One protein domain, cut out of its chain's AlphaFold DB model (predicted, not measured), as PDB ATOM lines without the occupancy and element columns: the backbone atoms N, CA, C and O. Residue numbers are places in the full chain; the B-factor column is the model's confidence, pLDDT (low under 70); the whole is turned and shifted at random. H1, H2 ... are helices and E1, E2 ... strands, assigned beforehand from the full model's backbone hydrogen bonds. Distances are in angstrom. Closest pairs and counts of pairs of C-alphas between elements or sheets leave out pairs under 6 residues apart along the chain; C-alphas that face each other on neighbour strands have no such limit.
ATOM      1  N   LEU A   3      17.405 -14.419 -16.255       80.25
ATOM      2  CA  LEU A   3      17.025 -13.149 -16.875       80.25
ATOM      3  C   LEU A   3      17.823 -11.996 -16.258       80.25
ATOM      4  O   LEU A   3      17.904 -11.892 -15.037       80.25
ATOM      5  N   ILE A   4      18.394 -11.116 -17.086       82.19
ATOM      6  CA  ILE A   4      19.136  -9.935 -16.616       82.19
ATOM      7  C   ILE A   4      18.151  -8.910 -16.047       82.19
ATOM      8  O   ILE A   4      17.309  -8.382 -16.768       82.19
ATOM      9  N   LYS A   5      18.285  -8.614 -14.756       79.38
ATOM     10  CA  LYS A   5      17.457  -7.673 -13.997       79.38
ATOM     11  C   LYS A   5      18.045  -6.264 -14.010       79.38
ATOM     12  O   LYS A   5      17.317  -5.316 -14.314       79.38
ATOM     13  N   ARG A   6      19.347  -6.128 -13.725       84.44
ATOM     14  CA  ARG A   6      20.080  -4.849 -13.703       84.44
ATOM     15  C   ARG A   6      21.491  -4.998 -14.257       84.44
ATOM     16  O   ARG A   6      22.119  -6.038 -14.072       84.44
ATOM     17  N   VAL A   7      22.003  -3.944 -14.883       86.00
ATOM     18  CA  VAL A   7      23.397  -3.831 -15.333       86.00
ATOM     19  C   VAL A   7      23.988  -2.539 -14.790       86.00
ATOM     20  O   VAL A   7      23.346  -1.493 -14.849       86.00
ATOM     21  N   TYR A   8      25.201  -2.605 -14.253       87.38
ATOM     22  CA  TYR A   8      25.947  -1.456 -13.754       87.38
ATOM     23  C   TYR A   8      27.358  -1.450 -14.334       87.38
ATOM     24  O   TYR A   8      28.031  -2.478 -14.332       87.38
ATOM     25  N   MET A   9      27.805  -0.300 -14.831       87.62
ATOM     26  CA  MET A   9      29.158  -0.087 -15.343       87.62
ATOM     27  C   MET A   9      29.686   1.235 -14.791       87.62
ATOM     28  O   MET A   9      29.027   2.261 -14.913       87.62
ATOM     29  N   ASP A  10      30.866   1.223 -14.184       86.12
ATOM     30  CA  ASP A  10      31.511   2.408 -13.616       86.12
ATOM     31  C   ASP A  10      33.004   2.372 -13.916       86.12
ATOM     32  O   ASP A  10      33.629   1.316 -13.829       86.12
ATOM     33  N   GLY A  11      33.570   3.508 -14.321       78.00
ATOM     34  CA  GLY A  11      34.963   3.573 -14.766       78.00
ATOM     35  C   GLY A  11      35.289   2.649 -15.951       78.00
ATOM     36  O   GLY A  11      36.437   2.256 -16.094       78.00
ATOM     37  N   ALA A  12      34.321   2.273 -16.794       77.31
ATOM     38  CA  ALA A  12      34.557   1.431 -17.971       77.31
ATOM     39  C   ALA A  12      33.917   2.034 -19.235       77.31
ATOM     40  O   ALA A  12      32.740   2.393 -19.220       77.31
ATOM     41  N   GLY A  13      34.679   2.141 -20.328       73.75
ATOM     42  CA  GLY A  13      34.244   2.698 -21.614       73.75
ATOM     43  C   GLY A  13      35.385   3.282 -22.459       73.75
ATOM     44  O   GLY A  13      36.462   3.562 -21.947       73.75
ATOM     45  N   HIS A  14      35.134   3.468 -23.759       69.25
ATOM     46  CA  HIS A  14      36.028   4.181 -24.688       69.25
ATOM     47  C   HIS A  14      35.830   5.708 -24.562       69.25
ATOM     48  O   HIS A  14      34.738   6.128 -24.166       69.25
ATOM     49  N   GLU A  15      36.827   6.528 -24.938       58.06
ATOM     50  CA  GLU A  15      36.874   8.000 -24.728       58.06
ATOM     51  C   GLU A  15      35.629   8.776 -25.220       58.06
ATOM     52  O   GLU A  15      35.348   9.868 -24.729       58.06
ATOM     53  N   GLU A  16      34.830   8.198 -26.123       53.03
ATOM     54  CA  GLU A  16      33.613   8.804 -26.688       53.03
ATOM     55  C   GLU A  16      32.288   8.239 -26.128       53.03
ATOM     56  O   GLU A  16      31.212   8.740 -26.460       53.03
ATOM     57  N   ALA A  17      32.326   7.192 -25.291       55.19
ATOM     58  CA  ALA A  17      31.139   6.423 -24.903       55.19
ATOM     59  C   ALA A  17      30.768   6.523 -23.415       55.19
ATOM     60  O   ALA A  17      29.594   6.762 -23.129       55.19
ATOM     61  N   PHE A  18      31.710   6.368 -22.470       57.41
ATOM     62  CA  PHE A  18      31.383   6.438 -21.034       57.41
ATOM     63  C   PHE A  18      32.522   6.987 -20.159       57.41
ATOM     64  O   PHE A  18      33.647   6.492 -20.179       57.41
ATOM     65  N   TYR A  19      32.177   7.994 -19.347       52.34
ATOM     66  CA  TYR A  19      33.054   8.661 -18.370       52.34
ATOM     67  C   TYR A  19      32.474   8.644 -16.930       52.34
ATOM     68  O   TYR A  19      33.122   9.110 -16.000       52.34
ATOM     69  N   LYS A  20      31.248   8.131 -16.715       63.03
ATOM     70  CA  LYS A  20      30.542   8.086 -15.410       63.03
ATOM     71  C   LYS A  20      29.651   6.846 -15.273       63.03
ATOM     72  O   LYS A  20      29.427   6.161 -16.270       63.03
ATOM     73  N   ASP A  21      29.141   6.603 -14.060       72.12
ATOM     74  CA  ASP A  21      28.271   5.471 -13.723       72.12
ATOM     75  C   ASP A  21      27.065   5.318 -14.663       72.12
ATOM     76  O   ASP A  21      26.237   6.216 -14.820       72.12
ATOM     77  N   LEU A  22      26.957   4.136 -15.267       76.06
ATOM     78  CA  LEU A  22      25.832   3.676 -16.066       76.06
ATOM     79  C   LEU A  22      25.077   2.606 -15.274       76.06
ATOM     80  O   LEU A  22      25.630   1.543 -15.010       76.06
ATOM     81  N   THR A  23      23.804   2.851 -14.960       78.12
ATOM     82  CA  THR A  23      22.897   1.844 -14.382       78.12
ATOM     83  C   THR A  23      21.702   1.647 -15.308       78.12
ATOM     84  O   THR A  23      21.010   2.614 -15.629       78.12
ATOM     85  N   LEU A  24      21.445   0.407 -15.720       75.75
ATOM     86  CA  LEU A  24      20.317   0.020 -16.562       75.75
ATOM     87  C   LEU A  24      19.466  -1.034 -15.856       75.75
ATOM     88  O   LEU A  24      19.910  -2.163 -15.648       75.75
ATOM     89  N   ASP A  25      18.223  -0.672 -15.547       71.69
ATOM     90  CA  ASP A  25      17.224  -1.579 -14.985       71.69
ATOM     91  C   ASP A  25      16.336  -2.117 -16.120       71.69
ATOM     92  O   ASP A  25      15.678  -1.342 -16.823       71.69
ATOM     93  N   TYR A  26      16.343  -3.438 -16.327       64.31
ATOM     94  CA  TYR A  26      15.688  -4.112 -17.459       64.31
ATOM     95  C   TYR A  26      14.367  -4.795 -17.085       64.31
ATOM     96  O   TYR A  26      13.480  -4.911 -17.930       64.31
ATOM     97  N   ILE A  27      14.212  -5.232 -15.829       54.12
ATOM     98  CA  ILE A  27      13.022  -5.956 -15.360       54.12
ATOM     99  C   ILE A  27      12.296  -5.139 -14.289       54.12
ATOM    100  O   ILE A  27      12.708  -5.091 -13.131       54.12
ATOM    101  N   GLY A  28      11.155  -4.559 -14.667       45.03
ATOM    102  CA  GLY A  28      10.085  -4.225 -13.734       45.03
ATOM    103  C   GLY A  28       9.177  -5.440 -13.565       45.03
ATOM    104  O   GLY A  28       8.412  -5.762 -14.470       45.03
ATOM    105  N   LEU A  29       9.244  -6.126 -12.421       35.97
ATOM    106  CA  LEU A  29       8.257  -7.142 -12.044       35.97
ATOM    107  C   LEU A  29       6.898  -6.460 -11.831       35.97
ATOM    108  O   LEU A  29       6.543  -6.054 -10.727       35.97
ATOM    109  N   SER A  53      10.482   2.367 -18.293       38.84
ATOM    110  CA  SER A  53      11.377   2.038 -19.420       38.84
ATOM    111  C   SER A  53      12.608   2.948 -19.575       38.84
ATOM    112  O   SER A  53      12.489   4.090 -20.033       38.84
ATOM    113  N   THR A  54      13.791   2.438 -19.242       46.44
ATOM    114  CA  THR A  54      15.059   3.172 -19.329       46.44
ATOM    115  C   THR A  54      15.474   3.336 -20.800       46.44
ATOM    116  O   THR A  54      16.170   2.494 -21.360       46.44
ATOM    117  N   TYR A  55      15.009   4.394 -21.477       44.53
ATOM    118  CA  TYR A  55      15.507   4.760 -22.810       44.53
ATOM    119  C   TYR A  55      16.786   5.580 -22.652       44.53
ATOM    120  O   TYR A  55      16.732   6.742 -22.248       44.53
ATOM    121  N   GLN A  56      17.938   4.987 -22.963       53.16
ATOM    122  CA  GLN A  56      19.220   5.685 -22.910       53.16
ATOM    123  C   GLN A  56      19.762   5.897 -24.324       53.16
ATOM    124  O   GLN A  56      20.023   4.944 -25.060       53.16
ATOM    125  N   GLN A  57      19.908   7.164 -24.722       50.00
ATOM    126  CA  GLN A  57      20.570   7.528 -25.974       50.00
ATOM    127  C   GLN A  57      22.078   7.347 -25.804       50.00
ATOM    128  O   GLN A  57      22.758   8.187 -25.222       50.00
ATOM    129  N   LEU A  58      22.588   6.223 -26.300       59.09
ATOM    130  CA  LEU A  58      24.022   6.006 -26.456       59.09
ATOM    131  C   LEU A  58      24.504   6.773 -27.695       59.09
ATOM    132  O   LEU A  58      23.828   6.753 -28.724       59.09
ATOM    133  N   VAL A  59      25.647   7.454 -27.586       52.75
ATOM    134  CA  VAL A  59      26.213   8.296 -28.653       52.75
ATOM    135  C   VAL A  59      26.394   7.476 -29.940       52.75
ATOM    136  O   VAL A  59      26.902   6.349 -29.913       52.75
ATOM    137  N   ASN A  60      25.962   8.036 -31.076       46.53
ATOM    138  CA  ASN A  60      26.237   7.469 -32.398       46.53
ATOM    139  C   ASN A  60      27.745   7.591 -32.664       46.53
ATOM    140  O   ASN A  60      28.246   8.706 -32.755       46.53
ATOM    141  N   GLY A  61      28.447   6.459 -32.745       51.22
ATOM    142  CA  GLY A  61      29.916   6.417 -32.850       51.22
ATOM    143  C   GLY A  61      30.585   5.224 -32.155       51.22
ATOM    144  O   GLY A  61      31.777   5.021 -32.318       51.22
ATOM    145  N   GLY A  62      29.836   4.397 -31.411       60.91
ATOM    146  CA  GLY A  62      30.387   3.179 -30.789       60.91
ATOM    147  C   GLY A  62      29.849   2.849 -29.396       60.91
ATOM    148  O   GLY A  62      30.181   1.800 -28.848       60.91
ATOM    149  N   GLY A  63      28.984   3.692 -28.813       67.69
ATOM    150  CA  GLY A  63      28.466   3.492 -27.452       67.69
ATOM    151  C   GLY A  63      27.640   2.213 -27.268       67.69
ATOM    152  O   GLY A  63      27.775   1.534 -26.253       67.69
ATOM    153  N   LYS A  64      26.835   1.826 -28.268       72.62
ATOM    154  CA  LYS A  64      26.054   0.570 -28.249       72.62
ATOM    155  C   LYS A  64      26.958  -0.660 -28.274       72.62
ATOM    156  O   LYS A  64      26.803  -1.562 -27.456       72.62
ATOM    157  N   SER A  65      27.920  -0.672 -29.189       73.81
ATOM    158  CA  SER A  65      28.850  -1.784 -29.359       73.81
ATOM    159  C   SER A  65      29.810  -1.899 -28.167       73.81
ATOM    160  O   SER A  65      30.086  -3.006 -27.712       73.81
ATOM    161  N   THR A  66      30.213  -0.767 -27.574       78.12
ATOM    162  CA  THR A  66      30.960  -0.703 -26.302       78.12
ATOM    163  C   THR A  66      30.163  -1.293 -25.139       78.12
ATOM    164  O   THR A  66      30.695  -2.102 -24.384       78.12
ATOM    165  N   TYR A  67      28.879  -0.941 -25.011       79.81
ATOM    166  CA  TYR A  67      28.005  -1.497 -23.977       79.81
ATOM    167  C   TYR A  67      27.868  -3.023 -24.097       79.81
ATOM    168  O   TYR A  67      28.064  -3.741 -23.118       79.81
ATOM    169  N   ILE A  68      27.587  -3.529 -25.303       79.88
ATOM    170  CA  ILE A  68      27.463  -4.973 -25.554       79.88
ATOM    171  C   ILE A  68      28.786  -5.690 -25.249       79.88
ATOM    172  O   ILE A  68      28.775  -6.746 -24.622       79.88
ATOM    173  N   ALA A  69      29.924  -5.105 -25.634       80.81
ATOM    174  CA  ALA A  69      31.245  -5.664 -25.358       80.81
ATOM    175  C   ALA A  69      31.528  -5.798 -23.858       80.81
ATOM    176  O   ALA A  69      31.948  -6.860 -23.398       80.81
ATOM    177  N   LEU A  70      31.252  -4.743 -23.086       85.69
ATOM    178  CA  LEU A  70      31.433  -4.748 -21.637       85.69
ATOM    179  C   LEU A  70      30.466  -5.721 -20.948       85.69
ATOM    180  O   LEU A  70      30.884  -6.469 -20.068       85.69
ATOM    181  N   LEU A  71      29.209  -5.798 -21.392       86.31
ATOM    182  CA  LEU A  71      28.233  -6.753 -20.861       86.31
ATOM    183  C   LEU A  71      28.664  -8.210 -21.095       86.31
ATOM    184  O   LEU A  71      28.662  -9.015 -20.165       86.31
ATOM    185  N   LEU A  72      29.057  -8.552 -22.327       85.19
ATOM    186  CA  LEU A  72      29.482  -9.911 -22.678       85.19
ATOM    187  C   LEU A  72      30.794 -10.306 -21.987       85.19
ATOM    188  O   LEU A  72      30.985 -11.477 -21.663       85.19
ATOM    189  N   SER A  73      31.656  -9.332 -21.680       85.94
ATOM    190  CA  SER A  73      32.927  -9.574 -20.993       85.94
ATOM    191  C   SER A  73      32.792 -10.076 -19.547       85.94
ATOM    192  O   SER A  73      33.769 -10.567 -18.985       85.94
ATOM    193  N   ILE A  74      31.597 -10.013 -18.946       87.06
ATOM    194  CA  ILE A  74      31.309 -10.659 -17.654       87.06
ATOM    195  C   ILE A  74      31.233 -12.182 -17.812       87.06
ATOM    196  O   ILE A  74      31.694 -12.928 -16.949       87.06
ATOM    197  N   PHE A  75      30.671 -12.655 -18.921       85.75
ATOM    198  CA  PHE A  75      30.451 -14.077 -19.170       85.75
ATOM    199  C   PHE A  75      31.664 -14.740 -19.829       85.75
ATOM    200  O   PHE A  75      32.070 -15.820 -19.411       85.75
ATOM    201  N   GLU A  76      32.294 -14.066 -20.798       81.88
ATOM    202  CA  GLU A  76      33.544 -14.510 -21.424       81.88
ATOM    203  C   GLU A  76      34.635 -13.434 -21.259       81.88
ATOM    204  O   GLU A  76      34.852 -12.608 -22.144       81.88
ATOM    205  N   PRO A  77      35.345 -13.412 -20.115       70.19
ATOM    206  CA  PRO A  77      36.327 -12.369 -19.811       70.19
ATOM    207  C   PRO A  77      37.662 -12.496 -20.570       70.19
ATOM    208  O   PRO A  77      38.661 -11.919 -20.142       70.19
ATOM    209  N   SER A  78      37.754 -13.275 -21.652       76.69
ATOM    210  CA  SER A  78      39.021 -13.432 -22.379       76.69
ATOM    211  C   SER A  78      39.351 -12.168 -23.174       76.69
ATOM    212  O   SER A  78      38.514 -11.655 -23.910       76.69
ATOM    213  N   VAL A  79      40.597 -11.690 -23.075       73.00
ATOM    214  CA  VAL A  79      41.073 -10.520 -23.839       73.00
ATOM    215  C   VAL A  79      41.004 -10.786 -25.348       73.00
ATOM    216  O   VAL A  79      40.680  -9.882 -26.114       73.00
ATOM    217  N   SER A  80      41.263 -12.031 -25.769       69.69
ATOM    218  CA  SER A  80      41.164 -12.455 -27.172       69.69
ATOM    219  C   SER A  80      39.739 -12.407 -27.711       69.69
ATOM    220  O   SER A  80      39.558 -12.199 -28.905       69.69
ATOM    221  N   ASP A  81      38.751 -12.579 -26.832       70.75
ATOM    222  CA  ASP A  81      37.348 -12.780 -27.196       70.75
ATOM    223  C   ASP A  81      36.524 -11.507 -26.922       70.75
ATOM    224  O   ASP A  81      35.296 -11.524 -26.901       70.75
ATOM    225  N   PHE A  82      37.191 -10.371 -26.709       79.81
ATOM    226  CA  PHE A  82      36.527  -9.089 -26.526       79.81
ATOM    227  C   PHE A  82      35.986  -8.573 -27.865       79.81
ATOM    228  O   PHE A  82      36.748  -8.332 -28.800       79.81
ATOM    229  N   THR A  83      34.670  -8.371 -27.969       71.75
ATOM    230  CA  THR A  83      33.991  -8.137 -29.261       71.75
ATOM    231  C   THR A  83      34.520  -6.933 -30.042       71.75
ATOM    232  O   THR A  83      34.642  -7.014 -31.258       71.75
ATOM    233  N   GLN A  84      34.890  -5.836 -29.371       72.38
ATOM    234  CA  GLN A  84      35.475  -4.659 -30.035       72.38
ATOM    235  C   GLN A  84      36.897  -4.908 -30.546       72.38
ATOM    236  O   GLN A  84      37.279  -4.388 -31.592       72.38
ATOM    237  N   TYR A  85      37.665  -5.738 -29.836       71.00
ATOM    238  CA  TYR A  85      38.985  -6.155 -30.295       71.00
ATOM    239  C   TYR A  85      38.871  -7.065 -31.523       71.00
ATOM    240  O   TYR A  85      39.635  -6.892 -32.468       71.00
ATOM    241  N   LEU A  86      37.891  -7.978 -31.531       66.06
ATOM    242  CA  LEU A  86      37.587  -8.845 -32.674       66.06
ATOM    243  C   LEU A  86      37.155  -8.043 -33.914       66.06
ATOM    244  O   LEU A  86      37.622  -8.316 -35.017       66.06
ATOM    245  N   ALA A  87      36.318  -7.017 -33.729       66.25
ATOM    246  CA  ALA A  87      35.847  -6.144 -34.806       66.25
ATOM    247  C   ALA A  87      36.984  -5.359 -35.484       66.25
ATOM    248  O   ALA A  87      37.019  -5.215 -36.704       66.25
ATOM    249  N   ASN A  88      37.929  -4.857 -34.682       68.50
ATOM    250  CA  ASN A  88      38.905  -3.849 -35.098       68.50
ATOM    251  C   ASN A  88      40.349  -4.279 -34.791       68.50
ATOM    252  O   ASN A  88      41.168  -3.464 -34.369       68.50
ATOM    253  N   HIS A  89      40.690  -5.550 -35.040       60.81
ATOM    254  CA  HIS A  89      41.972  -6.193 -34.692       60.81
ATOM    255  C   HIS A  89      43.261  -5.421 -35.047       60.81
ATOM    256  O   HIS A  89      44.322  -5.716 -34.499       60.81
ATOM    257  N   ARG A  90      43.204  -4.459 -35.976       59.47
ATOM    258  CA  ARG A  90      44.356  -3.664 -36.442       59.47
ATOM    259  C   ARG A  90      44.482  -2.286 -35.788       59.47
ATOM    260  O   ARG A  90      45.491  -1.621 -36.003       59.47
ATOM    261  N   GLN A  91      43.483  -1.836 -35.034       72.31
ATOM    262  CA  GLN A  91      43.431  -0.487 -34.473       72.31
ATOM    263  C   GLN A  91      43.690  -0.527 -32.969       72.31
ATOM    264  O   GLN A  91      42.917  -1.094 -32.198       72.31
ATOM    265  N   SER A  92      44.778   0.116 -32.543       70.50
ATOM    266  CA  SER A  92      45.226   0.079 -31.150       70.50
ATOM    267  C   SER A  92      44.273   0.754 -30.162       70.50
ATOM    268  O   SER A  92      44.401   0.548 -28.959       70.50
ATOM    269  N   GLU A  93      43.339   1.563 -30.656       69.94
ATOM    270  CA  GLU A  93      42.315   2.273 -29.882       69.94
ATOM    271  C   GLU A  93      41.266   1.305 -29.303       69.94
ATOM    272  O   GLU A  93      40.861   1.458 -28.154       69.94
ATOM    273  N   TYR A  94      40.962   0.203 -30.000       74.12
ATOM    274  CA  TYR A  94      39.941  -0.783 -29.610       74.12
ATOM    275  C   TYR A  94      40.485  -1.964 -28.786       74.12
ATOM    276  O   TYR A  94      39.796  -2.969 -28.579       74.12
ATOM    277  N   HIS A  95      41.721  -1.875 -28.284       78.06
ATOM    278  CA  HIS A  95      42.253  -2.881 -27.364       78.06
ATOM    279  C   HIS A  95      41.493  -2.879 -26.033       78.06
ATOM    280  O   HIS A  95      41.212  -1.822 -25.473       78.06
ATOM    281  N   TYR A  96      41.275  -4.073 -25.474       81.25
ATOM    282  CA  TYR A  96      40.591  -4.310 -24.193       81.25
ATOM    283  C   TYR A  96      40.989  -3.328 -23.080       81.25
ATOM    284  O   TYR A  96      40.140  -2.781 -22.386       81.25
ATOM    285  N   ARG A  97      42.288  -3.037 -22.953       81.88
ATOM    286  CA  ARG A  97      42.834  -2.137 -21.926       81.88
ATOM    287  C   ARG A  97      42.360  -0.689 -22.002       81.88
ATOM    288  O   ARG A  97      42.379  -0.002 -20.988       81.88
ATOM    289  N   ASN A  98      41.974  -0.211 -23.181       81.94
ATOM    290  CA  ASN A  98      41.552   1.176 -23.365       81.94
ATOM    291  C   ASN A  98      40.111   1.408 -22.903       81.94
ATOM    292  O   ASN A  98      39.684   2.552 -22.822       81.94
ATOM    293  N   TYR A  99      39.388   0.335 -22.568       82.94
ATOM    294  CA  TYR A  99      38.043   0.398 -22.006       82.94
ATOM    295  C   TYR A  99      38.037   0.496 -20.478       82.94
ATOM    296  O   TYR A  99      36.961   0.589 -19.899       82.94
ATOM    297  N   PHE A 100      39.199   0.469 -19.819       85.94
ATOM    298  CA  PHE A 100      39.317   0.559 -18.364       85.94
ATOM    299  C   PHE A 100      40.287   1.674 -17.974       85.94
ATOM    300  O   PHE A 100      41.341   1.859 -18.595       85.94
ATOM    301  N   TYR A 101      39.935   2.419 -16.929       78.44
ATOM    302  CA  TYR A 101      40.735   3.547 -16.455       78.44
ATOM    303  C   TYR A 101      41.760   3.118 -15.389       78.44
ATOM    304  O   TYR A 101      41.870   1.947 -15.011       78.44
ATOM    305  N   LYS A 102      42.584   4.076 -14.943       79.88
ATOM    306  CA  LYS A 102      43.574   3.859 -13.869       79.88
ATOM    307  C   LYS A 102      42.898   3.709 -12.503       79.88
ATOM    308  O   LYS A 102      43.436   3.057 -11.606       79.88
ATOM    309  N   GLU A 103      41.738   4.332 -12.343       81.00
ATOM    310  CA  GLU A 103      40.831   4.156 -11.219       81.00
ATOM    311  C   GLU A 103      40.117   2.793 -11.278       81.00
ATOM    312  O   GLU A 103      40.093   2.116 -12.309       81.00
ATOM    313  N   LEU A 104      39.528   2.377 -10.153       86.75
ATOM    314  CA  LEU A 104      38.783   1.123 -10.071       86.75
ATOM    315  C   LEU A 104      37.583   1.150 -11.026       86.75
ATOM    316  O   LEU A 104      36.650   1.933 -10.848       86.75
ATOM    317  N   SER A 105      37.605   0.244 -11.995       88.69
ATOM    318  CA  SER A 105      36.541   0.046 -12.972       88.69
ATOM    319  C   SER A 105      35.706  -1.167 -12.563       88.69
ATOM    320  O   SER A 105      36.272  -2.197 -12.206       88.69
ATOM    321  N   VAL A 106      34.378  -1.086 -12.602       90.06
ATOM    322  CA  VAL A 106      33.481  -2.178 -12.193       90.06
ATOM    323  C   VAL A 106      32.380  -2.361 -13.227       90.06
ATOM    324  O   VAL A 106      31.678  -1.411 -13.555       90.06
ATOM    325  N   VAL A 107      32.190  -3.595 -13.693       90.56
ATOM    326  CA  VAL A 107      31.035  -3.990 -14.515       90.56
ATOM    327  C   VAL A 107      30.318  -5.129 -13.794       90.56
ATOM    328  O   VAL A 107      30.949  -6.071 -13.308       90.56
ATOM    329  N   LEU A 108      29.002  -5.011 -13.673       90.44
ATOM    330  CA  LEU A 108      28.170  -5.819 -12.794       90.44
ATOM    331  C   LEU A 108      26.821  -6.110 -13.450       90.44
ATOM    332  O   LEU A 108      26.188  -5.219 -14.013       90.44
ATOM    333  N   VAL A 109      26.353  -7.344 -13.325       90.56
ATOM    334  CA  VAL A 109      25.058  -7.817 -13.811       90.56
ATOM    335  C   VAL A 109      24.345  -8.533 -12.672       90.56
ATOM    336  O   VAL A 109      24.885  -9.450 -12.059       90.56
ATOM    337  N   GLU A 110      23.111  -8.122 -12.403       88.19
ATOM    338  CA  GLU A 110      22.175  -8.858 -11.558       88.19
ATOM    339  C   GLU A 110      21.242  -9.670 -12.451       88.19
ATOM    340  O   GLU A 110      20.602  -9.120 -13.351       88.19
ATOM    341  N   MET A 111      21.138 -10.968 -12.190       86.69
ATOM    342  CA  MET A 111      20.250 -11.895 -12.878       86.69
ATOM    343  C   MET A 111      19.278 -12.533 -11.888       86.69
ATOM    344  O   MET A 111      19.597 -12.715 -10.715       86.69
ATOM    345  N   VAL A 112      18.099 -12.905 -12.373       84.25
ATOM    346  CA  VAL A 112      17.087 -13.642 -11.612       84.25
ATOM    347  C   VAL A 112      16.653 -14.875 -12.396       84.25
ATOM    348  O   VAL A 112      16.521 -14.810 -13.621       84.25
ATOM    349  N   ASN A 113      16.460 -16.005 -11.722       82.25
ATOM    350  CA  ASN A 113      15.926 -17.213 -12.350       82.25
ATOM    351  C   ASN A 113      14.436 -17.425 -12.030       82.25
ATOM    352  O   ASN A 113      13.836 -16.703 -11.239       82.25
ATOM    353  N   GLU A 114      13.829 -18.439 -12.648       75.25
ATOM    354  CA  GLU A 114      12.413 -18.799 -12.442       75.25
ATOM    355  C   GLU A 114      12.065 -19.150 -10.986       75.25
ATOM    356  O   GLU A 114      10.919 -18.987 -10.578       75.25
ATOM    357  N   SER A 115      13.045 -19.599 -10.196       71.94
ATOM    358  CA  SER A 115      12.882 -19.877  -8.764       71.94
ATOM    359  C   SER A 115      13.047 -18.649  -7.859       71.94
ATOM    360  O   SER A 115      13.007 -18.803  -6.643       71.94
ATOM    361  N   GLY A 116      13.260 -17.455  -8.427       70.94
ATOM    362  CA  GLY A 116      13.465 -16.208  -7.681       70.94
ATOM    363  C   GLY A 116      14.875 -16.034  -7.101       70.94
ATOM    364  O   GLY A 116      15.200 -15.004  -6.519       70.94
ATOM    365  N   GLN A 117      15.771 -17.002  -7.300       79.12
ATOM    366  CA  GLN A 117      17.169 -16.878  -6.894       79.12
ATOM    367  C   GLN A 117      17.820 -15.706  -7.634       79.12
ATOM    368  O   GLN A 117      17.672 -15.570  -8.853       79.12
ATOM    369  N   THR A 118      18.549 -14.873  -6.892       82.94
ATOM    370  CA  THR A 118      19.273 -13.731  -7.447       82.94
ATOM    371  C   THR A 118      20.749 -14.074  -7.558       82.94
ATOM    372  O   THR A 118      21.395 -14.444  -6.579       82.94
ATOM    373  N   LEU A 119      21.290 -13.908  -8.761       87.88
ATOM    374  CA  LEU A 119      22.694 -14.122  -9.060       87.88
ATOM    375  C   LEU A 119      23.339 -12.811  -9.471       87.88
ATOM    376  O   LEU A 119      22.910 -12.153 -10.417       87.88
ATOM    377  N   LEU A 120      24.400 -12.446  -8.770       89.38
ATOM    378  CA  LEU A 120      25.225 -11.303  -9.102       89.38
ATOM    379  C   LEU A 120      26.504 -11.795  -9.768       89.38
ATOM    380  O   LEU A 120      27.231 -12.591  -9.177       89.38
ATOM    381  N   LEU A 121      26.797 -11.295 -10.961       91.94
ATOM    382  CA  LEU A 121      28.033 -11.562 -11.689       91.94
ATOM    383  C   LEU A 121      28.729 -10.242 -11.960       91.94
ATOM    384  O   LEU A 121      28.109  -9.302 -12.447       91.94
ATOM    385  N   GLY A 122      30.020 -10.157 -11.678       91.69
ATOM    386  CA  GLY A 122      30.753  -8.943 -11.973       91.69
ATOM    387  C   GLY A 122      32.242  -9.159 -12.087       91.69
ATOM    388  O   GLY A 122      32.796 -10.192 -11.709       91.69
ATOM    389  N   HIS A 123      32.892  -8.136 -12.612       91.12
ATOM    390  CA  HIS A 123      34.334  -8.042 -12.594       91.12
ATOM    391  C   HIS A 123      34.789  -6.620 -12.291       91.12
ATOM    392  O   HIS A 123      34.159  -5.634 -12.678       91.12
ATOM    393  N   ALA A 124      35.879  -6.535 -11.545       91.31
ATOM    394  CA  ALA A 124      36.554  -5.294 -11.229       91.31
ATOM    395  C   ALA A 124      37.908  -5.276 -11.934       91.31
ATOM    396  O   ALA A 124      38.608  -6.292 -11.940       91.31
ATOM    397  N   HIS A 125      38.268  -4.132 -12.508       89.31
ATOM    398  CA  HIS A 125      39.502  -3.920 -13.257       89.31
ATOM    399  C   HIS A 125      40.259  -2.708 -12.745       89.31
ATOM    400  O   HIS A 125      39.671  -1.742 -12.253       89.31
ATOM    401  N   GLN A 126      41.574  -2.750 -12.910       87.94
ATOM    402  CA  GLN A 126      42.434  -1.594 -12.733       87.94
ATOM    403  C   GLN A 126      43.556  -1.624 -13.768       87.94
ATOM    404  O   GLN A 126      44.301  -2.601 -13.870       87.94
ATOM    405  N   ARG A 127      43.687  -0.545 -14.545       85.12
ATOM    406  CA  ARG A 127      44.736  -0.433 -15.558       85.12
ATOM    407  C   ARG A 127      46.085  -0.091 -14.921       85.12
ATOM    408  O   ARG A 127      46.252   0.990 -14.355       85.12
ATOM    409  N   ASN A 128      47.069  -0.964 -15.124       81.12
ATOM    410  CA  ASN A 128      48.440  -0.835 -14.638       81.12
ATOM    411  C   ASN A 128      49.420  -0.754 -15.822       81.12
ATOM    412  O   ASN A 128      50.054  -1.727 -16.217       81.12
ATOM    413  N   GLY A 129      49.552   0.445 -16.399       77.06
ATOM    414  CA  GLY A 129      50.412   0.672 -17.564       77.06
ATOM    415  C   GLY A 129      49.834   0.047 -18.837       77.06
ATOM    416  O   GLY A 129      48.787   0.502 -19.317       77.06
ATOM    417  N   ASP A 130      50.535  -0.954 -19.377       69.75
ATOM    418  CA  ASP A 130      50.115  -1.734 -20.550       69.75
ATOM    419  C   ASP A 130      49.211  -2.929 -20.205       69.75
ATOM    420  O   ASP A 130      48.508  -3.410 -21.099       69.75
ATOM    421  N   ASP A 131      49.176  -3.338 -18.932       75.12
ATOM    422  CA  ASP A 131      48.383  -4.460 -18.428       75.12
ATOM    423  C   ASP A 131      47.114  -3.999 -17.691       75.12
ATOM    424  O   ASP A 131      46.990  -2.854 -17.237       75.12
ATOM    425  N   VAL A 132      46.150  -4.914 -17.568       81.69
ATOM    426  CA  VAL A 132      44.910  -4.719 -16.805       81.69
ATOM    427  C   VAL A 132      44.794  -5.835 -15.783       81.69
ATOM    428  O   VAL A 132      44.604  -6.998 -16.146       81.69
ATOM    429  N   ASP A 133      44.881  -5.471 -14.508       86.12
ATOM    430  CA  ASP A 133      44.603  -6.402 -13.422       86.12
ATOM    431  C   ASP A 133      43.098  -6.533 -13.239       86.12
ATOM    432  O   ASP A 133      42.359  -5.548 -13.341       86.12
ATOM    433  N   ARG A 134      42.644  -7.753 -12.945       88.06
ATOM    434  CA  ARG A 134      41.218  -8.064 -12.852       88.06
ATOM    435  C   ARG A 134      40.886  -9.038 -11.735       88.06
ATOM    436  O   ARG A 134      41.619 -10.001 -11.508       88.06
ATOM    437  N   THR A 135      39.704  -8.858 -11.160       91.31
ATOM    438  CA  THR A 135      39.075  -9.803 -10.234       91.31
ATOM    439  C   THR A 135      37.648 -10.074 -10.692       91.31
ATOM    440  O   THR A 135      36.842  -9.152 -10.798       91.31
ATOM    441  N   LEU A 136      37.331 -11.343 -10.948       91.88
ATOM    442  CA  LEU A 136      35.985 -11.817 -11.268       91.88
ATOM    443  C   LEU A 136      35.302 -12.250  -9.970       91.88
ATOM    444  O   LEU A 136      35.937 -12.885  -9.122       91.88
ATOM    445  N   PHE A 137      34.024 -11.929  -9.799       91.62
ATOM    446  CA  PHE A 137      33.284 -12.263  -8.588       91.62
ATOM    447  C   PHE A 137      31.825 -12.612  -8.870       91.62
ATOM    448  O   PHE A 137      31.206 -12.143  -9.825       91.62
ATOM    449  N   ILE A 138      31.284 -13.451  -7.996       90.62
ATOM    450  CA  ILE A 138      29.926 -13.981  -8.050       90.62
ATOM    451  C   ILE A 138      29.318 -13.915  -6.649       90.62
ATOM    452  O   ILE A 138      29.999 -14.208  -5.664       90.62
ATOM    453  N   CYS A 139      28.051 -13.524  -6.555       88.12
ATOM    454  CA  CYS A 139      27.265 -13.647  -5.333       88.12
ATOM    455  C   CYS A 139      25.967 -14.378  -5.644       88.12
ATOM    456  O   CYS A 139      25.178 -13.921  -6.467       88.12
ATOM    457  N   ASP A 140      25.750 -15.484  -4.945       83.75
ATOM    458  CA  ASP A 140      24.481 -16.200  -4.940       83.75
ATOM    459  C   ASP A 140      23.674 -15.771  -3.709       83.75
ATOM    460  O   ASP A 140      24.176 -15.853  -2.581       83.75
ATOM    461  N   ALA A 141      22.466 -15.251  -3.927       77.50
ATOM    462  CA  ALA A 141      21.557 -14.815  -2.878       77.50
ATOM    463  C   ALA A 141      20.176 -15.488  -3.048       77.50
ATOM    464  O   ALA A 141      19.528 -15.306  -4.087       77.50
ATOM    465  N   PRO A 142      19.685 -16.242  -2.042       69.38
ATOM    466  CA  PRO A 142      18.334 -16.794  -2.074       69.38
ATOM    467  C   PRO A 142      17.263 -15.694  -2.027       69.38
ATOM    468  O   PRO A 142      17.447 -14.656  -1.391       69.38
ATOM    469  N   ASP A 143      16.113 -15.971  -2.648       61.09
ATOM    470  CA  ASP A 143      14.976 -15.046  -2.839       61.09
ATOM    471  C   ASP A 143      14.397 -14.475  -1.520       61.09
ATOM    472  O   ASP A 143      13.737 -13.441  -1.485       61.09
ATOM    473  N   SER A 144      14.670 -15.133  -0.388       55.75
ATOM    474  CA  SER A 144      14.187 -14.748   0.944       55.75
ATOM    475  C   SER A 144      14.965 -13.602   1.610       55.75
ATOM    476  O   SER A 144      14.526 -13.090   2.644       55.75
ATOM    477  N   LEU A 145      16.113 -13.190   1.060       56.75
ATOM    478  CA  LEU A 145      16.946 -12.126   1.624       56.75
ATOM    479  C   LEU A 145      16.600 -10.763   1.010       56.75
ATOM    480  O   LEU A 145      16.938 -10.467  -0.127       56.75
ATOM    481  N   MET A 146      16.028  -9.877   1.829       47.81
ATOM    482  CA  MET A 146      15.756  -8.457   1.523       47.81
ATOM    483  C   MET A 146      17.022  -7.579   1.374       47.81
ATOM    484  O   MET A 146      16.924  -6.350   1.363       47.81
ATOM    485  N   GLY A 147      18.220  -8.170   1.321       53.94
ATOM    486  CA  GLY A 147      19.465  -7.438   1.082       53.94
ATOM    487  C   GLY A 147      19.608  -7.096  -0.399       53.94
ATOM    488  O   GLY A 147      19.208  -7.882  -1.252       53.94
ATOM    489  N   ALA A 148      20.180  -5.935  -0.721       65.88
ATOM    490  CA  ALA A 148      20.428  -5.510  -2.099       65.88
ATOM    491  C   ALA A 148      21.922  -5.690  -2.447       65.88
ATOM    492  O   ALA A 148      22.649  -4.695  -2.512       65.88
ATOM    493  N   PRO A 149      22.416  -6.930  -2.675       77.31
ATOM    494  CA  PRO A 149      23.845  -7.200  -2.874       77.31
ATOM    495  C   PRO A 149      24.426  -6.424  -4.061       77.31
ATOM    496  O   PRO A 149      25.595  -6.047  -4.047       77.31
ATOM    497  N   PHE A 150      23.595  -6.126  -5.064       83.50
ATOM    498  CA  PHE A 150      23.959  -5.296  -6.205       83.50
ATOM    499  C   PHE A 150      24.399  -3.885  -5.808       83.50
ATOM    500  O   PHE A 150      25.323  -3.366  -6.424       83.50
ATOM    501  N   ASP A 151      23.769  -3.262  -4.809       82.00
ATOM    502  CA  ASP A 151      24.007  -1.866  -4.411       82.00
ATOM    503  C   ASP A 151      25.172  -1.729  -3.411       82.00
ATOM    504  O   ASP A 151      25.735  -0.647  -3.243       82.00
ATOM    505  N   GLU A 152      25.599  -2.841  -2.805       83.19
ATOM    506  CA  GLU A 152      26.711  -2.897  -1.850       83.19
ATOM    507  C   GLU A 152      28.096  -2.960  -2.511       83.19
ATOM    508  O   GLU A 152      29.096  -2.699  -1.843       83.19
ATOM    509  N   VAL A 153      28.170  -3.298  -3.806       88.38
ATOM    510  CA  VAL A 153      29.440  -3.416  -4.543       88.38
ATOM    511  C   VAL A 153      30.142  -2.047  -4.614       88.38
ATOM    512  O   VAL A 153      29.578  -1.112  -5.205       88.38
ATOM    513  N   PRO A 154      31.360  -1.903  -4.046       88.50
ATOM    514  CA  PRO A 154      32.114  -0.656  -4.082       88.50
ATOM    515  C   PRO A 154      32.534  -0.298  -5.507       88.50
ATOM    516  O   PRO A 154      33.040  -1.133  -6.247       88.50
ATOM    517  N   SER A 155      32.369   0.966  -5.872       87.75
ATOM    518  CA  SER A 155      32.869   1.545  -7.122       87.75
ATOM    519  C   SER A 155      33.101   3.038  -6.917       87.75
ATOM    520  O   SER A 155      32.623   3.601  -5.924       87.75
ATOM    521  N   TYR A 156      33.869   3.667  -7.804       83.19
ATOM    522  CA  TYR A 156      34.287   5.060  -7.652       83.19
ATOM    523  C   TYR A 156      33.084   6.001  -7.475       83.19
ATOM    524  O   TYR A 156      32.975   6.699  -6.462       83.19
ATOM    525  N   SER A 157      32.112   5.930  -8.385       82.50
ATOM    526  CA  SER A 157      30.922   6.784  -8.383       82.50
ATOM    527  C   SER A 157      30.003   6.506  -7.187       82.50
ATOM    528  O   SER A 157      29.379   7.415  -6.632       82.50
ATOM    529  N   ARG A 158      29.933   5.254  -6.712       85.50
ATOM    530  CA  ARG A 158      29.163   4.911  -5.501       85.50
ATOM    531  C   ARG A 158      29.838   5.381  -4.223       85.50
ATOM    532  O   ARG A 158      29.139   5.746  -3.284       85.50
ATOM    533  N   ALA A 159      31.166   5.414  -4.177       84.38
ATOM    534  CA  ALA A 159      31.925   5.914  -3.035       84.38
ATOM    535  C   ALA A 159      31.840   7.444  -2.871       84.38
ATOM    536  O   ALA A 159      31.977   7.964  -1.755       84.38
ATOM    537  N   GLU A 160      31.553   8.181  -3.949       80.75
ATOM    538  CA  GLU A 160      31.176   9.594  -3.849       80.75
ATOM    539  C   GLU A 160      29.857   9.766  -3.082       80.75
ATOM    540  O   GLU A 160      29.763  10.629  -2.205       80.75
ATOM    541  N   ARG A 161      28.864   8.909  -3.373       79.81
ATOM    542  CA  ARG A 161      27.507   8.957  -2.797       79.81
ATOM    543  C   ARG A 161      27.398   8.295  -1.419       79.81
ATOM    544  O   ARG A 161      26.599   8.741  -0.600       79.81
ATOM    545  N   ASN A 162      28.193   7.260  -1.154       81.81
ATOM    546  CA  ASN A 162      28.224   6.518   0.103       81.81
ATOM    547  C   ASN A 162      29.652   6.488   0.677       81.81
ATOM    548  O   ASN A 162      30.534   5.782   0.181       81.81
ATOM    549  N   SER A 163      29.868   7.227   1.767       80.50
ATOM    550  CA  SER A 163      31.173   7.345   2.422       80.50
ATOM    551  C   SER A 163      31.723   6.026   2.968       80.50
ATOM    552  O   SER A 163      32.940   5.901   3.096       80.50
ATOM    553  N   GLU A 164      30.869   5.042   3.260       82.50
ATOM    554  CA  GLU A 164      31.282   3.732   3.782       82.50
ATOM    555  C   GLU A 164      31.996   2.871   2.730       82.50
ATOM    556  O   GLU A 164      32.808   2.017   3.079       82.50
ATOM    557  N   LEU A 165      31.752   3.123   1.437       83.88
ATOM    558  CA  LEU A 165      32.379   2.392   0.329       83.88
ATOM    559  C   LEU A 165      33.742   2.978  -0.080       83.88
ATOM    560  O   LEU A 165      34.521   2.304  -0.757       83.88
ATOM    561  N   ARG A 166      34.076   4.202   0.363       83.56
ATOM    562  CA  ARG A 166      35.341   4.888   0.022       83.56
ATOM    563  C   ARG A 166      36.608   4.105   0.348       83.56
ATOM    564  O   ARG A 166      37.512   4.138  -0.480       83.56
ATOM    565  N   PRO A 167      36.734   3.398   1.487       86.00
ATOM    566  CA  PRO A 167      37.939   2.618   1.767       86.00
ATOM    567  C   PRO A 167      38.179   1.498   0.748       86.00
ATOM    568  O   PRO A 167      39.315   1.063   0.582       86.00
ATOM    569  N   TYR A 168      37.123   1.045   0.064       87.81
ATOM    570  CA  TYR A 168      37.131  -0.138  -0.790       87.81
ATOM    571  C   TYR A 168      37.133   0.187  -2.291       87.81
ATOM    572  O   TYR A 168      37.598  -0.631  -3.079       87.81
ATOM    573  N   ALA A 169      36.701   1.387  -2.686       85.25
ATOM    574  CA  ALA A 169      36.546   1.799  -4.085       85.25
ATOM    575  C   ALA A 169      37.797   2.425  -4.744       85.25
ATOM    576  O   ALA A 169      37.728   2.858  -5.890       85.25
ATOM    577  N   ASN A 170      38.934   2.502  -4.043       82.81
ATOM    578  CA  ASN A 170      40.110   3.252  -4.521       82.81
ATOM    579  C   ASN A 170      41.069   2.435  -5.405       82.81
ATOM    580  O   ASN A 170      41.848   3.002  -6.164       82.81
ATOM    581  N   SER A 171      41.083   1.111  -5.259       87.31
ATOM    582  CA  SER A 171      41.999   0.213  -5.969       87.31
ATOM    583  C   SER A 171      41.422  -1.193  -6.058       87.31
ATOM    584  O   SER A 171      40.580  -1.578  -5.241       87.31
ATOM    585  N   LEU A 172      41.933  -2.005  -6.982       89.00
ATOM    586  CA  LEU A 172      41.548  -3.412  -7.067       89.00
ATOM    587  C   LEU A 172      41.892  -4.163  -5.770       89.00
ATOM    588  O   LEU A 172      41.097  -4.952  -5.275       89.00
ATOM    589  N   ARG A 173      43.025  -3.833  -5.137       88.50
ATOM    590  CA  ARG A 173      43.456  -4.432  -3.861       88.50
ATOM    591  C   ARG A 173      42.500  -4.134  -2.698       88.50
ATOM    592  O   ARG A 173      42.263  -4.996  -1.845       88.50
ATOM    593  N   SER A 174      41.971  -2.912  -2.629       89.19
ATOM    594  CA  SER A 174      40.986  -2.532  -1.609       89.19
ATOM    595  C   SER A 174      39.627  -3.182  -1.868       89.19
ATOM    596  O   SER A 174      38.982  -3.636  -0.923       89.19
ATOM    597  N   PHE A 175      39.237  -3.309  -3.137       91.25
ATOM    598  CA  PHE A 175      38.045  -4.046  -3.550       91.25
ATOM    599  C   PHE A 175      38.159  -5.540  -3.209       91.25
ATOM    600  O   PHE A 175      37.239  -6.141  -2.658       91.25
ATOM    601  N   ASP A 176      39.334  -6.131  -3.419       88.69
ATOM    602  CA  ASP A 176      39.624  -7.517  -3.055       88.69
ATOM    603  C   ASP A 176      39.525  -7.781  -1.555       88.69
ATOM    604  O   ASP A 176      39.085  -8.858  -1.137       88.69
ATOM    605  N   SER A 177      39.935  -6.802  -0.749       87.19
ATOM    606  CA  SER A 177      39.801  -6.845   0.706       87.19
ATOM    607  C   SER A 177      38.332  -6.773   1.129       87.19
ATOM    608  O   SER A 177      37.932  -7.510   2.025       87.19
ATOM    609  N   TRP A 178      37.507  -5.976   0.443       90.31
ATOM    610  CA  TRP A 178      36.056  -5.957   0.648       90.31
ATOM    611  C   TRP A 178      35.397  -7.302   0.310       90.31
ATOM    612  O   TRP A 178      34.641  -7.829   1.125       90.31
ATOM    613  N   LEU A 179      35.743  -7.914  -0.829       89.00
ATOM    614  CA  LEU A 179      35.238  -9.244  -1.190       89.00
ATOM    615  C   LEU A 179      35.622 -10.306  -0.151       89.00
ATOM    616  O   LEU A 179      34.802 -11.154   0.187       89.00
ATOM    617  N   ASN A 180      36.843 -10.248   0.392       86.31
ATOM    618  CA  ASN A 180      37.282 -11.169   1.444       86.31
ATOM    619  C   ASN A 180      36.487 -10.991   2.747       86.31
ATOM    620  O   ASN A 180      36.194 -11.977   3.416       86.31
ATOM    621  N   LEU A 181      36.115  -9.753   3.097       84.12
ATOM    622  CA  LEU A 181      35.252  -9.476   4.249       84.12
ATOM    623  C   LEU A 181      33.837 -10.037   4.039       84.12
ATOM    624  O   LEU A 181      33.265 -10.615   4.960       84.12
ATOM    625  N   LYS A 182      33.288  -9.909   2.825       83.19
ATOM    626  CA  LYS A 182      31.953 -10.420   2.466       83.19
ATOM    627  C   LYS A 182      31.895 -11.940   2.321       83.19
ATOM    628  O   LYS A 182      30.899 -12.547   2.695       83.19
ATOM    629  N   ALA A 183      32.970 -12.574   1.857       72.88
ATOM    630  CA  ALA A 183      33.069 -14.033   1.790       72.88
ATOM    631  C   ALA A 183      32.982 -14.704   3.179       72.88
ATOM    632  O   ALA A 183      32.616 -15.872   3.267       72.88
ATOM    633  N   GLY A 184      33.297 -13.968   4.254       61.16
ATOM    634  CA  GLY A 184      33.224 -14.443   5.637       61.16
ATOM    635  C   GLY A 184      31.954 -14.059   6.410       61.16
ATOM    636  O   GLY A 184      31.875 -14.384   7.592       61.16
ATOM    637  N   SER A 185      30.987 -13.350   5.813       58.50
ATOM    638  CA  SER A 185      29.801 -12.871   6.543       58.50
ATOM    639  C   SER A 185      28.672 -13.907   6.604       58.50
ATOM    640  O   SER A 185      28.241 -14.423   5.574       58.50
ATOM    641  N   GLU A 186      28.146 -14.167   7.805       54.31
ATOM    642  CA  GLU A 186      26.958 -14.998   8.027       54.31
ATOM    643  C   GLU A 186      25.690 -14.261   7.567       54.31
ATOM    644  O   GLU A 186      25.301 -13.245   8.140       54.31
ATOM    645  N   GLY A 187      25.041 -14.763   6.515       56.62
ATOM    646  CA  GLY A 187      23.806 -14.155   6.011       56.62
ATOM    647  C   GLY A 187      23.144 -14.864   4.834       56.62
ATOM    648  O   GLY A 187      22.324 -14.250   4.167       56.62
ATOM    649  N   GLY A 188      23.511 -16.114   4.526       62.12
ATOM    650  CA  GLY A 188      22.953 -16.865   3.389       62.12
ATOM    651  C   GLY A 188      23.369 -16.369   1.995       62.12
ATOM    652  O   GLY A 188      23.010 -17.006   1.013       62.12
ATOM    653  N   MET A 189      24.135 -15.273   1.897       74.38
ATOM    654  CA  MET A 189      24.774 -14.822   0.657       74.38
ATOM    655  C   MET A 189      26.146 -15.473   0.494       74.38
ATOM    656  O   MET A 189      26.979 -15.414   1.401       74.38
ATOM    657  N   HIS A 190      26.409 -16.048  -0.675       81.38
ATOM    658  CA  HIS A 190      27.664 -16.737  -0.960       81.38
ATOM    659  C   HIS A 190      28.495 -15.966  -1.983       81.38
ATOM    660  O   HIS A 190      28.316 -16.118  -3.190       81.38
ATOM    661  N   TRP A 191      29.437 -15.163  -1.484       86.38
ATOM    662  CA  TRP A 191      30.410 -14.449  -2.307       86.38
ATOM    663  C   TRP A 191      31.598 -15.350  -2.650       86.38
ATOM    664  O   TRP A 191      32.235 -15.916  -1.760       86.38
ATOM    665  N   ARG A 192      31.936 -15.455  -3.937       87.00
ATOM    666  CA  ARG A 192      33.158 -16.116  -4.420       87.00
ATOM    667  C   ARG A 192      33.884 -15.206  -5.404       87.00
ATOM    668  O   ARG A 192      33.267 -14.368  -6.059       87.00
ATOM    669  N   LYS A 193      35.199 -15.383  -5.522       90.12
ATOM    670  CA  LYS A 193      36.031 -14.640  -6.472       90.12
ATOM    671  C   LYS A 193      37.113 -15.512  -7.088       90.12
ATOM    672  O   LYS A 193      37.576 -16.458  -6.456       90.12
ATOM    673  N   THR A 194      37.538 -15.167  -8.296       89.31
ATOM    674  CA  THR A 194      38.676 -15.788  -8.978       89.31
ATOM    675  C   THR A 194      39.313 -14.805  -9.958       89.31
ATOM    676  O   THR A 194      38.697 -13.838 -10.401       89.31
ATOM    677  N   THR A 195      40.568 -15.054 -10.311       86.38
ATOM    678  CA  THR A 195      41.276 -14.366 -11.400       86.38
ATOM    679  C   THR A 195      41.480 -15.280 -12.614       86.38
ATOM    680  O   THR A 195      41.871 -14.820 -13.690       86.38
ATOM    681  N   ARG A 196      41.192 -16.584 -12.471       85.44
ATOM    682  CA  ARG A 196      41.446 -17.624 -13.473       85.44
ATOM    683  C   ARG A 196      40.210 -17.884 -14.329       85.44
ATOM    684  O   ARG A 196      39.144 -18.219 -13.824       85.44
ATOM    685  N   GLN A 197      40.395 -17.830 -15.649       82.12
ATOM    686  CA  GLN A 197      39.328 -18.039 -16.638       82.12
ATOM    687  C   GLN A 197      38.654 -19.415 -16.503       82.12
ATOM    688  O   GLN A 197      37.435 -19.520 -16.580       82.12
ATOM    689  N   ASN A 198      39.440 -20.475 -16.287       81.75
ATOM    690  CA  ASN A 198      38.913 -21.842 -16.220       81.75
ATOM    691  C   ASN A 198      38.030 -22.061 -14.985       81.75
ATOM    692  O   ASN A 198      36.999 -22.721 -15.080       81.75
ATOM    693  N   GLU A 199      38.412 -21.474 -13.847       85.94
ATOM    694  CA  GLU A 199      37.607 -21.504 -12.620       85.94
ATOM    695  C   GLU A 199      36.318 -20.697 -12.808       85.94
ATOM    696  O   GLU A 199      35.244 -21.154 -12.433       85.94
ATOM    697  N   TRP A 200      36.400 -19.543 -13.478       87.94
ATOM    698  CA  TRP A 200      35.225 -18.742 -13.823       87.94
ATOM    699  C   TRP A 200      34.231 -19.495 -14.711       87.94
ATOM    700  O   TRP A 200      33.040 -19.536 -14.409       87.94
ATOM    701  N   ARG A 201      34.718 -20.159 -15.767       84.12
ATOM    702  CA  ARG A 201      33.873 -20.992 -16.635       84.12
ATOM    703  C   ARG A 201      33.219 -22.138 -15.867       84.12
ATOM    704  O   ARG A 201      32.044 -22.408 -16.092       84.12
ATOM    705  N   ALA A 202      33.942 -22.781 -14.949       83.12
ATOM    706  CA  ALA A 202      33.368 -23.810 -14.086       83.12
ATOM    707  C   ALA A 202      32.231 -23.248 -13.215       83.12
ATOM    708  O   ALA A 202      31.160 -23.848 -13.168       83.12
ATOM    709  N   PHE A 203      32.405 -22.061 -12.620       84.25
ATOM    710  CA  PHE A 203      31.353 -21.412 -11.828       84.25
ATOM    711  C   PHE A 203      30.111 -21.041 -12.647       84.25
ATOM    712  O   PHE A 203      28.992 -21.207 -12.167       84.25
ATOM    713  N   LEU A 204      30.272 -20.563 -13.884       85.75
ATOM    714  CA  LEU A 204      29.129 -20.271 -14.755       85.75
ATOM    715  C   LEU A 204      28.368 -21.550 -15.140       85.75
ATOM    716  O   LEU A 204      27.137 -21.556 -15.135       85.75
ATOM    717  N   LEU A 205      29.086 -22.648 -15.397       82.62
ATOM    718  CA  LEU A 205      28.481 -23.954 -15.670       82.62
ATOM    719  C   LEU A 205      27.745 -24.525 -14.448       82.62
ATOM    720  O   LEU A 205      26.662 -25.081 -14.619       82.62
ATOM    721  N   GLU A 206      28.265 -24.338 -13.225       83.62
ATOM    722  CA  GLU A 206      27.557 -24.691 -11.977       83.62
ATOM    723  C   GLU A 206      26.185 -24.001 -11.888       83.62
ATOM    724  O   GLU A 206      25.214 -24.606 -11.440       83.62
ATOM    725  N   GLN A 207      26.087 -22.758 -12.369       81.06
ATOM    726  CA  GLN A 207      24.843 -21.980 -12.414       81.06
ATOM    727  C   GLN A 207      23.988 -22.262 -13.663       81.06
ATOM    728  O   GLN A 207      23.024 -21.542 -13.924       81.06
ATOM    729  N   GLN A 208      24.315 -23.300 -14.444       81.06
ATOM    730  CA  GLN A 208      23.643 -23.663 -15.701       81.06
ATOM    731  C   GLN A 208      23.672 -22.554 -16.771       81.06
ATOM    732  O   GLN A 208      22.794 -22.480 -17.634       81.06
ATOM    733  N   ILE A 209      24.677 -21.677 -16.740       82.06
ATOM    734  CA  ILE A 209      24.894 -20.660 -17.771       82.06
ATOM    735  C   ILE A 209      25.747 -21.286 -18.879       82.06
ATOM    736  O   ILE A 209      26.897 -21.665 -18.662       82.06
ATOM    737  N   ASN A 210      25.180 -21.405 -20.083       78.19
ATOM    738  CA  ASN A 210      25.875 -21.980 -21.232       78.19
ATOM    739  C   ASN A 210      26.883 -20.973 -21.817       78.19
ATOM    740  O   ASN A 210      26.515 -20.079 -22.578       78.19
TER     741      ASN A 210
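Overview. This is residues 3 to 29 and 53 to 210 of the 928 residues of an uncharacterized protein of Escherichia coli (UniProt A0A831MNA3). One twisted sheet of six strands runs through the model, with H6 lying along one face and H7 along the opposite face near the E6 edge. H3 is on the same face as H7, H1 and the short H4 and H5 graze the sheet, and H2 packs on H1, away from the sheet. The printed part has 185 residues, in the order E1 E2 H1 H2 H3 E3 E4 E5 H4 H5 H6 E6 H7; the sheet, E2 E1 E3 E4 E5 E6, is antiparallel throughout, and the class is mixed, helices and strands. The whole is compact, with a radius of gyration of the C-alphas of 16.0 A and spans of 48 by 35 by 34 A.

Along the chain. The strands are E2, residues 22 to 25; E1, residues 3 to 10, 21.5 A long, beginning at C-alpha 3 (17.025, -13.149, -16.875); E3, residues 105 to 113, 26.9 A; E4, residues 118 to 128, and E5, residues 131 to 141, each 32.7 A; and E6, residues 190 to 194. The helices are H6, residues 172 to 183, 16.2 A; H1, residues 63 to 72, and H7, residues 197 to 206, each 14.3 A; H2, residues 83 to 87; H3, residues 96 to 99; H4, residues 149 to 152; and H5, residues 156 to 161. H7 ends at C-alpha 206 (27.557, -24.691, -11.977).

Arrangement. E3, E4 and E5 form a meander, each strand the antiparallel neighbour of the one before; N 109 and O 121 are 2.8 A apart, N 124 and O 135 2.9 A. E1 pairs with E3 through N 8 and O 108, 2.8 A, and forms a hairpin with E2, N 9 and O 22 at 2.9 A. At the other edge, N 138 of E5 and O 192 of E6 are 2.9 A apart. H6 is over E5 and, only just, E4, with 3 of its C-alphas on E4; its height over the sheet is 8.7 A, and it runs along the strands, at 19 degrees to E5 on the local plane. On the opposite face H7 has a height of 9.7 A; the closest C-alphas of H7 and E6 are Trp 200 and Thr 194, 6.6 A. H3 is on the same face as H7. H1 and H2 touch, closest at C-alphas 69 and 83, 5.4 A. Every O i to N i+4 pair is within hydrogen-bond range in H1, H2, H6 and H7, and 1 of 2 in H5; H3 and H4 are too short for such a pair.

Size, cuts and confidence. The C-alphas of Arg 90 and Ser 144, the two farthest apart, are 49.3 A apart. Residues 30 to 52 are not printed, and C-alphas 29 and 53 are 12.2 A apart across this cut. The link from E1 to E2 is long, with 11 residues. Mean pLDDT of the printed part is 77.1, with 42 residues under 70, among them 53 to 63.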